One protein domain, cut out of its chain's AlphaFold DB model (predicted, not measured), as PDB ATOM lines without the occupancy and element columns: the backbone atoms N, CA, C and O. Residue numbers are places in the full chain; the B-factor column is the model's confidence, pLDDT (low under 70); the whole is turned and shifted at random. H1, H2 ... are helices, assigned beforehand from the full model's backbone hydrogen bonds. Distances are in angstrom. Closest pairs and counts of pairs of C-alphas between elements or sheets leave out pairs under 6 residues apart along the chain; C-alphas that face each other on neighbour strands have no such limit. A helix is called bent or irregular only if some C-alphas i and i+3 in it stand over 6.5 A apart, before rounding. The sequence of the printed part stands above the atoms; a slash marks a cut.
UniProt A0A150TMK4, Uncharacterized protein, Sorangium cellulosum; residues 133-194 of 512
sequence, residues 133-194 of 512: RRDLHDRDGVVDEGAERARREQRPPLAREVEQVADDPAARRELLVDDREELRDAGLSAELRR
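What this domain is: This is residues 133 to 194 of the 512 residues of an uncharacterized protein of Sorangium cellulosum (UniProt A0A150TMK4). A long bent helix, H1, and a shorter one, H2, meet at their ends in an open L with no core. Residues 186 to 194 follow H2 with no named element. The printed part has 62 residues, H1 then H2 and no named strand: all helix. It is extended, radius of gyration of the C-alphas 20.0 A, and flat, 56 by 31 by 14 A.

How they stand to each other: H1, residues 133 to 167, was assigned as one helix by its hydrogen bonds but is bent: C-alphas 153 and 156 are 6.8 A apart. Its arms, H1a, residues 133 to 153, and H1b, residues 156 to 167, stand at 37 degrees, only just a steep tilt. H1b and H2, residues 171 to 185, only just touch, with 3 pairs of C-alphas within 8 A, and only at the corner; the closest C-alphas, of Val 165 and Ala 171, are 5.6 A apart. Their lines are about perpendicular, 87 degrees. H1a and H2 are apart. Every O i to N i+4 pair is within hydrogen-bond range in H1b, 15 of 17 in H1a and 9 of 11 in H2.

Where its parts are: H1a, 30.5 A long, begins at C-alpha 133 (201.393, 187.095, 160.208). H1b measures 16.6 A. H2, 21.2 A long, ends at C-alpha 185 (225.867, 146.782, 153.451).

The domain as a whole: The C-alphas farthest apart, of Asp 135 and Arg 194, are 56.6 A apart. The printed part has no cut; the link from H1 to H2 is tight. Residues 133 to 140 and 188 to 194 have pLDDT under 70.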
ATOM      1  N   ARG A 133     200.000 187.571 160.089       56.50
ATOM      2  CA  ARG A 133     201.393 187.095 160.208       56.50
ATOM      3  C   ARG A 133     201.782 186.786 161.652       56.50
ATOM      4  O   ARG A 133     202.589 185.889 161.876       56.50
ATOM      5  N   ARG A 134     201.201 187.503 162.614       59.62
ATOM      6  CA  ARG A 134     201.409 187.259 164.040       59.62
ATOM      7  C   ARG A 134     200.755 185.949 164.480       59.62
ATOM      8  O   ARG A 134     201.444 185.105 165.033       59.62
ATOM      9  N   ASP A 135     199.499 185.725 164.102       62.38
ATOM     10  CA  ASP A 135     198.744 184.495 164.397       62.38
ATOM     11  C   ASP A 135     199.379 183.215 163.810       62.38
ATOM     12  O   ASP A 135     199.070 182.110 164.260       62.38
ATOM     13  N   LEU A 136     200.242 183.342 162.792       60.53
ATOM     14  CA  LEU A 136     201.029 182.233 162.247       60.53
ATOM     15  C   LEU A 136     202.315 182.000 163.053       60.53
ATOM     16  O   LEU A 136     202.521 180.889 163.526       60.53
ATOM     17  N   HIS A 137     203.125 183.032 163.312       64.12
ATOM     18  CA  HIS A 137     204.336 182.872 164.132       64.12
ATOM     19  C   HIS A 137     204.038 182.456 165.583       64.12
ATOM     20  O   HIS A 137     204.735 181.600 166.128       64.12
ATOM     21  N   ASP A 138     202.962 182.979 166.178       66.31
ATOM     22  CA  ASP A 138     202.497 182.588 167.514       66.31
ATOM     23  C   ASP A 138     201.949 181.135 167.529       66.31
ATOM     24  O   ASP A 138     201.827 180.528 168.592       66.31
ATOM     25  N   ARG A 139     201.650 180.539 166.360       63.56
ATOM     26  CA  ARG A 139     201.316 179.109 166.210       63.56
ATOM     27  C   ARG A 139     202.539 178.233 165.980       63.56
ATOM     28  O   ARG A 139     202.629 177.185 166.615       63.56
ATOM     29  N   ASP A 140     203.457 178.651 165.113       66.81
ATOM     30  CA  ASP A 140     204.691 177.913 164.823       66.81
ATOM     31  C   ASP A 140     205.502 177.707 166.116       66.81
ATOM     32  O   ASP A 140     205.861 176.578 166.453       66.81
ATOM     33  N   GLY A 141     205.654 178.761 166.931       72.56
ATOM     34  CA  GLY A 141     206.334 178.679 168.228       72.56
ATOM     35  C   GLY A 141     205.695 177.690 169.216       72.56
ATOM     36  O   GLY A 141     206.409 177.001 169.938       72.56
ATOM     37  N   VAL A 142     204.365 177.544 169.214       77.94
ATOM     38  CA  VAL A 142     203.658 176.565 170.068       77.94
ATOM     39  C   VAL A 142     203.865 175.124 169.579       77.94
ATOM     40  O   VAL A 142     203.891 174.197 170.392       77.94
ATOM     41  N   VAL A 143     204.045 174.914 168.271       78.56
ATOM     42  CA  VAL A 143     204.402 173.599 167.712       78.56
ATOM     43  C   VAL A 143     205.838 173.228 168.095       78.56
ATOM     44  O   VAL A 143     206.066 172.108 168.564       78.56
ATOM     45  N   ASP A 144     206.779 174.166 167.978       80.31
ATOM     46  CA  ASP A 144     208.183 173.950 168.339       80.31
ATOM     47  C   ASP A 144     208.378 173.751 169.852       80.31
ATOM     48  O   ASP A 144     209.057 172.804 170.258       80.31
ATOM     49  N   GLU A 145     207.717 174.541 170.710       83.06
ATOM     50  CA  GLU A 145     207.707 174.307 172.165       83.06
ATOM     51  C   GLU A 145     207.127 172.928 172.520       83.06
ATOM     52  O   GLU A 145     207.647 172.242 173.406       83.06
ATOM     53  N   GLY A 146     206.081 172.483 171.814       86.88
ATOM     54  CA  GLY A 146     205.510 171.145 171.970       86.88
ATOM     55  C   GLY A 146     206.497 170.032 171.598       86.88
ATOM     56  O   GLY A 146     206.648 169.059 172.345       86.88
ATOM     57  N   ALA A 147     207.213 170.190 170.482       83.31
ATOM     58  CA  ALA A 147     208.232 169.247 170.026       83.31
ATOM     59  C   ALA A 147     209.456 169.209 170.959       83.31
ATOM     60  O   ALA A 147     209.950 168.129 171.301       83.31
ATOM     61  N   GLU A 148     209.928 170.367 171.427       82.81
ATOM     62  CA  GLU A 148     210.980 170.467 172.439       82.81
ATOM     63  C   GLU A 148     210.566 169.824 173.760       82.81
ATOM     64  O   GLU A 148     211.339 169.060 174.344       82.81
ATOM     65  N   ARG A 149     209.341 170.078 174.227       86.69
ATOM     66  CA  ARG A 149     208.820 169.484 175.457       86.69
ATOM     67  C   ARG A 149     208.761 167.961 175.364       86.69
ATOM     68  O   ARG A 149     209.276 167.294 176.259       86.69
ATOM     69  N   ALA A 150     208.230 167.414 174.270       82.50
ATOM     70  CA  ALA A 150     208.207 165.970 174.038       82.50
ATOM     71  C   ALA A 150     209.626 165.367 174.043       82.50
ATOM     72  O   ALA A 150     209.865 164.356 174.703       82.50
ATOM     73  N   ARG A 151     210.602 166.025 173.399       81.56
ATOM     74  CA  ARG A 151     212.021 165.615 173.424       81.56
ATOM     75  C   ARG A 151     212.641 165.679 174.826       81.56
ATOM     76  O   ARG A 151     213.443 164.816 175.175       81.56
ATOM     77  N   ARG A 152     212.287 166.678 175.644       86.00
ATOM     78  CA  ARG A 152     212.747 166.803 177.042       86.00
ATOM     79  C   ARG A 152     212.131 165.728 177.945       86.00
ATOM     80  O   ARG A 152     212.836 165.204 178.799       86.00
ATOM     81  N   GLU A 153     210.868 165.363 177.733       84.62
ATOM     82  CA  GLU A 153     210.175 164.300 178.481       84.62
ATOM     83  C   GLU A 153     210.639 162.885 178.052       84.62
ATOM     84  O   GLU A 153     210.691 161.980 178.882       84.62
ATOM     85  N   GLN A 154     211.076 162.699 176.796       81.50
ATOM     86  CA  GLN A 154     211.640 161.437 176.280       81.50
ATOM     87  C   GLN A 154     213.143 161.239 176.560       81.50
ATOM     88  O   GLN A 154     213.624 160.106 176.535       81.50
ATOM     89  N   ARG A 155     213.906 162.303 176.844       84.06
ATOM     90  CA  ARG A 155     215.358 162.208 177.101       84.06
ATOM     91  C   ARG A 155     215.738 161.329 178.309       84.06
ATOM     92  O   ARG A 155     216.648 160.522 178.144       84.06
ATOM     93  N   PRO A 156     215.098 161.440 179.493       90.50
ATOM     94  CA  PRO A 156     215.463 160.637 180.663       90.50
ATOM     95  C   PRO A 156     215.357 159.109 180.485       90.50
ATOM     96  O   PRO A 156     216.321 158.435 180.851       90.50
ATOM     97  N   PRO A 157     214.269 158.524 179.932       87.12
ATOM     98  CA  PRO A 157     214.233 157.081 179.696       87.12
ATOM     99  C   PRO A 157     215.256 156.640 178.644       87.12
ATOM    100  O   PRO A 157     215.942 155.651 178.878       87.12
ATOM    101  N   LEU A 158     215.437 157.399 177.554       80.50
ATOM    102  CA  LEU A 158     216.412 157.063 176.507       80.50
ATOM    103  C   LEU A 158     217.860 157.099 177.029       80.50
ATOM    104  O   LEU A 158     218.651 156.214 176.727       80.50
ATOM    105  N   ALA A 159     218.209 158.090 177.856       85.50
ATOM    106  CA  ALA A 159     219.530 158.165 178.483       85.50
ATOM    107  C   ALA A 159     219.801 156.953 179.389       85.50
ATOM    108  O   ALA A 159     220.887 156.387 179.342       85.50
ATOM    109  N   ARG A 160     218.793 156.516 180.155       88.25
ATOM    110  CA  ARG A 160     218.877 155.328 181.017       88.25
ATOM    111  C   ARG A 160     218.925 154.016 180.222       88.25
ATOM    112  O   ARG A 160     219.472 153.026 180.696       88.25
ATOM    113  N   GLU A 161     218.332 153.972 179.033       84.56
ATOM    114  CA  GLU A 161     218.428 152.837 178.106       84.56
ATOM    115  C   GLU A 161     219.845 152.726 177.523       84.56
ATOM    116  O   GLU A 161     220.448 151.659 177.586       84.56
ATOM    117  N   VAL A 162     220.430 153.848 177.086       90.56
ATOM    118  CA  VAL A 162     221.835 153.921 176.638       90.56
ATOM    119  C   VAL A 162     222.817 153.572 177.765       90.56
ATOM    120  O   VAL A 162     223.788 152.866 177.517       90.56
ATOM    121  N   GLU A 163     222.557 154.011 179.000       87.81
ATOM    122  CA  GLU A 163     223.343 153.656 180.194       87.81
ATOM    123  C   GLU A 163     223.338 152.134 180.441       87.81
ATOM    124  O   GLU A 163     224.398 151.520 180.517       87.81
ATOM    125  N   GLN A 164     222.161 151.491 180.429       88.25
ATOM    126  CA  GLN A 164     222.041 150.028 180.555       88.25
ATOM    127  C   GLN A 164     222.765 149.262 179.434       88.25
ATOM    128  O   GLN A 164     223.372 148.228 179.699       88.25
ATOM    129  N   VAL A 165     222.726 149.758 178.192       89.56
ATOM    130  CA  VAL A 165     223.410 149.131 177.043       89.56
ATOM    131  C   VAL A 165     224.929 149.367 177.064       89.56
ATOM    132  O   VAL A 165     225.681 148.563 176.516       89.56
ATOM    133  N   ALA A 166     225.405 150.433 177.714       86.12
ATOM    134  CA  ALA A 166     226.830 150.672 177.931       86.12
ATOM    135  C   ALA A 166     227.416 149.787 179.049       86.12
ATOM    136  O   ALA A 166     228.564 149.342 178.923       86.12
ATOM    137  N   ASP A 167     226.629 149.529 180.099       90.69
ATOM    138  CA  ASP A 167     226.994 148.687 181.246       90.69
ATOM    139  C   ASP A 167     226.861 147.174 180.965       90.69
ATOM    140  O   ASP A 167     227.554 146.377 181.599       90.69
ATOM    141  N   ASP A 168     226.017 146.755 180.011       93.88
ATOM    142  CA  ASP A 168     225.917 145.356 179.571       93.88
ATOM    143  C   ASP A 168     226.971 145.018 178.485       93.88
ATOM    144  O   ASP A 168     226.850 145.449 177.331       93.88
ATOM    145  N   PRO A 169     227.996 144.193 178.793       80.56
ATOM    146  CA  PRO A 169     229.022 143.816 177.821       80.56
ATOM    147  C   PRO A 169     228.498 142.929 176.679       80.56
ATOM    148  O   PRO A 169     229.163 142.840 175.645       80.56
ATOM    149  N   ALA A 170     227.338 142.276 176.830       86.44
ATOM    150  CA  ALA A 170     226.710 141.493 175.769       86.44
ATOM    151  C   ALA A 170     225.962 142.401 174.780       86.44
ATOM    152  O   ALA A 170     226.228 142.327 173.581       86.44
ATOM    153  N   ALA A 171     225.122 143.321 175.268       84.50
ATOM    154  CA  ALA A 171     224.444 144.314 174.425       84.50
ATOM    155  C   ALA A 171     225.449 145.208 173.670       84.50
ATOM    156  O   ALA A 171     225.311 145.449 172.468       84.50
ATOM    157  N   ARG A 172     226.540 145.609 174.337       85.75
ATOM    158  CA  ARG A 172     227.656 146.324 173.705       85.75
ATOM    159  C   ARG A 172     228.381 145.500 172.628       85.75
ATOM    160  O   ARG A 172     228.964 146.084 171.715       85.75
ATOM    161  N   ARG A 173     228.356 144.162 172.703       82.12
ATOM    162  CA  ARG A 173     228.890 143.272 171.656       82.12
ATOM    163  C   ARG A 173     227.924 143.121 170.479       82.12
ATOM    164  O   ARG A 173     228.420 143.060 169.359       82.12
ATOM    165  N   GLU A 174     226.604 143.100 170.700       81.69
ATOM    166  CA  GLU A 174     225.611 143.136 169.607       81.69
ATOM    167  C   GLU A 174     225.754 144.428 168.783       81.69
ATOM    168  O   GLU A 174     225.969 144.337 167.578       81.69
ATOM    169  N   LEU A 175     225.798 145.610 169.419       83.50
ATOM    170  CA  LEU A 175     226.012 146.887 168.711       83.50
ATOM    171  C   LEU A 175     227.270 146.882 167.822       83.50
ATOM    172  O   LEU A 175     227.217 147.282 166.665       83.50
ATOM    173  N   LEU A 176     228.394 146.365 168.329       76.75
ATOM    174  CA  LEU A 176     229.650 146.272 167.570       76.75
ATOM    175  C   LEU A 176     229.635 145.214 166.449       76.75
ATOM    176  O   LEU A 176     230.587 145.150 165.664       76.75
ATOM    177  N   VAL A 177     228.613 144.357 166.385       84.12
ATOM    178  CA  VAL A 177     228.349 143.457 165.255       84.12
ATOM    179  C   VAL A 177     227.417 144.139 164.256       84.12
ATOM    180  O   VAL A 177     227.754 144.151 163.073       84.12
ATOM    181  N   ASP A 178     226.345 144.779 164.725       83.12
ATOM    182  CA  ASP A 178     225.395 145.527 163.893       83.12
ATOM    183  C   ASP A 178     226.103 146.669 163.130       83.12
ATOM    184  O   ASP A 178     226.010 146.724 161.903       83.12
ATOM    185  N   ASP A 179     226.939 147.475 163.805       77.38
ATOM    186  CA  ASP A 179     227.811 148.497 163.188       77.38
ATOM    187  C   ASP A 179     228.658 147.914 162.037       77.38
ATOM    188  O   ASP A 179     228.909 148.556 161.014       77.38
ATOM    189  N   ARG A 180     229.144 146.675 162.198       71.81
ATOM    190  CA  ARG A 180     229.992 145.988 161.209       71.81
ATOM    191  C   ARG A 180     229.195 145.348 160.078       71.81
ATOM    192  O   ARG A 180     229.796 145.056 159.043       71.81
ATOM    193  N   GLU A 181     227.905 145.097 160.265       76.69
ATOM    194  CA  GLU A 181     226.998 144.629 159.219       76.69
ATOM    195  C   GLU A 181     226.497 145.825 158.393       76.69
ATOM    196  O   GLU A 181     226.648 145.814 157.173       76.69
ATOM    197  N   GLU A 182     226.110 146.934 159.032       76.44
ATOM    198  CA  GLU A 182     225.758 148.182 158.337       76.44
ATOM    199  C   GLU A 182     226.949 148.756 157.536       76.44
ATOM    200  O   GLU A 182     226.794 149.122 156.371       76.44
ATOM    201  N   LEU A 183     228.182 148.724 158.070       75.19
ATOM    202  CA  LEU A 183     229.397 149.103 157.319       75.19
ATOM    203  C   LEU A 183     229.773 148.135 156.173       75.19
ATOM    204  O   LEU A 183     230.611 148.478 155.328       75.19
ATOM    205  N   ARG A 184     229.192 146.928 156.118       75.62
ATOM    206  CA  ARG A 184     229.309 146.018 154.963       75.62
ATOM    207  C   ARG A 184     228.247 146.323 153.919       75.62
ATOM    208  O   ARG A 184     228.605 146.471 152.753       75.62
ATOM    209  N   ASP A 185     226.996 146.483 154.337       76.44
ATOM    210  CA  ASP A 185     225.867 146.782 153.451       76.44
ATOM    211  C   ASP A 185     225.992 148.174 152.808       76.44
ATOM    212  O   ASP A 185     225.669 148.350 151.633       76.44
ATOM    213  N   ALA A 186     226.580 149.142 153.519       74.94
ATOM    214  CA  ALA A 186     226.975 150.444 152.978       74.94
ATOM    215  C   ALA A 186     228.230 150.400 152.073       74.94
ATOM    216  O   ALA A 186     228.648 151.431 151.551       74.94
ATOM    217  N   GLY A 187     228.890 149.245 151.912       78.50
ATOM    218  CA  GLY A 187     230.104 149.065 151.096       78.50
ATOM    219  C   GLY A 187     231.406 149.640 151.682       78.50
ATOM    220  O   GLY A 187     232.496 149.231 151.272       78.50
ATOM    221  N   LEU A 188     231.317 150.523 152.683       66.56
ATOM    222  CA  LEU A 188     232.431 151.268 153.298       66.56
ATOM    223  C   LEU A 188     233.562 150.376 153.848       66.56
ATOM    224  O   LEU A 188     234.725 150.784 153.875       66.56
ATOM    225  N   SER A 189     233.257 149.130 154.219       60.69
ATOM    226  CA  SER A 189     234.253 148.120 154.617       60.69
ATOM    227  C   SER A 189     235.337 147.826 153.559       60.69
ATOM    228  O   SER A 189     236.410 147.335 153.917       60.69
ATOM    229  N   ALA A 190     235.101 148.142 152.278       55.91
ATOM    230  CA  ALA A 190     236.108 148.051 151.218       55.91
ATOM    231  C   ALA A 190     237.002 149.303 151.127       55.91
ATOM    232  O   ALA A 190     238.187 149.182 150.821       55.91
ATOM    233  N   GLU A 191     236.469 150.490 151.419       54.25
ATOM    234  CA  GLU A 191     237.209 151.759 151.337       54.25
ATOM    235  C   GLU A 191     238.123 151.958 152.550       54.25
ATOM    236  O   GLU A 191     239.295 152.304 152.394       54.25
ATOM    237  N   LEU A 192     237.653 151.594 153.750       55.62
ATOM    238  CA  LEU A 192     238.482 151.542 154.962       55.62
ATOM    239  C   LEU A 192     239.692 150.599 154.821       55.62
ATOM    240  O   LEU A 192     240.714 150.816 155.466       55.62
ATOM    241  N   ARG A 193     239.613 149.583 153.949       54.31
ATOM    242  CA  ARG A 193     240.738 148.685 153.624       54.31
ATOM    243  C   ARG A 193     241.735 149.257 152.615       54.31
ATOM    244  O   ARG A 193     242.814 148.688 152.486       54.31
ATOM    245  N   ARG A 194     241.408 150.338 151.897       54.09
ATOM    246  CA  ARG A 194     242.333 150.983 150.945       54.09
ATOM    247  C   ARG A 194     243.246 152.018 151.596       54.09
ATOM    248  O   ARG A 194     244.309 152.292 151.059       54.09
TER     249      ARG A 194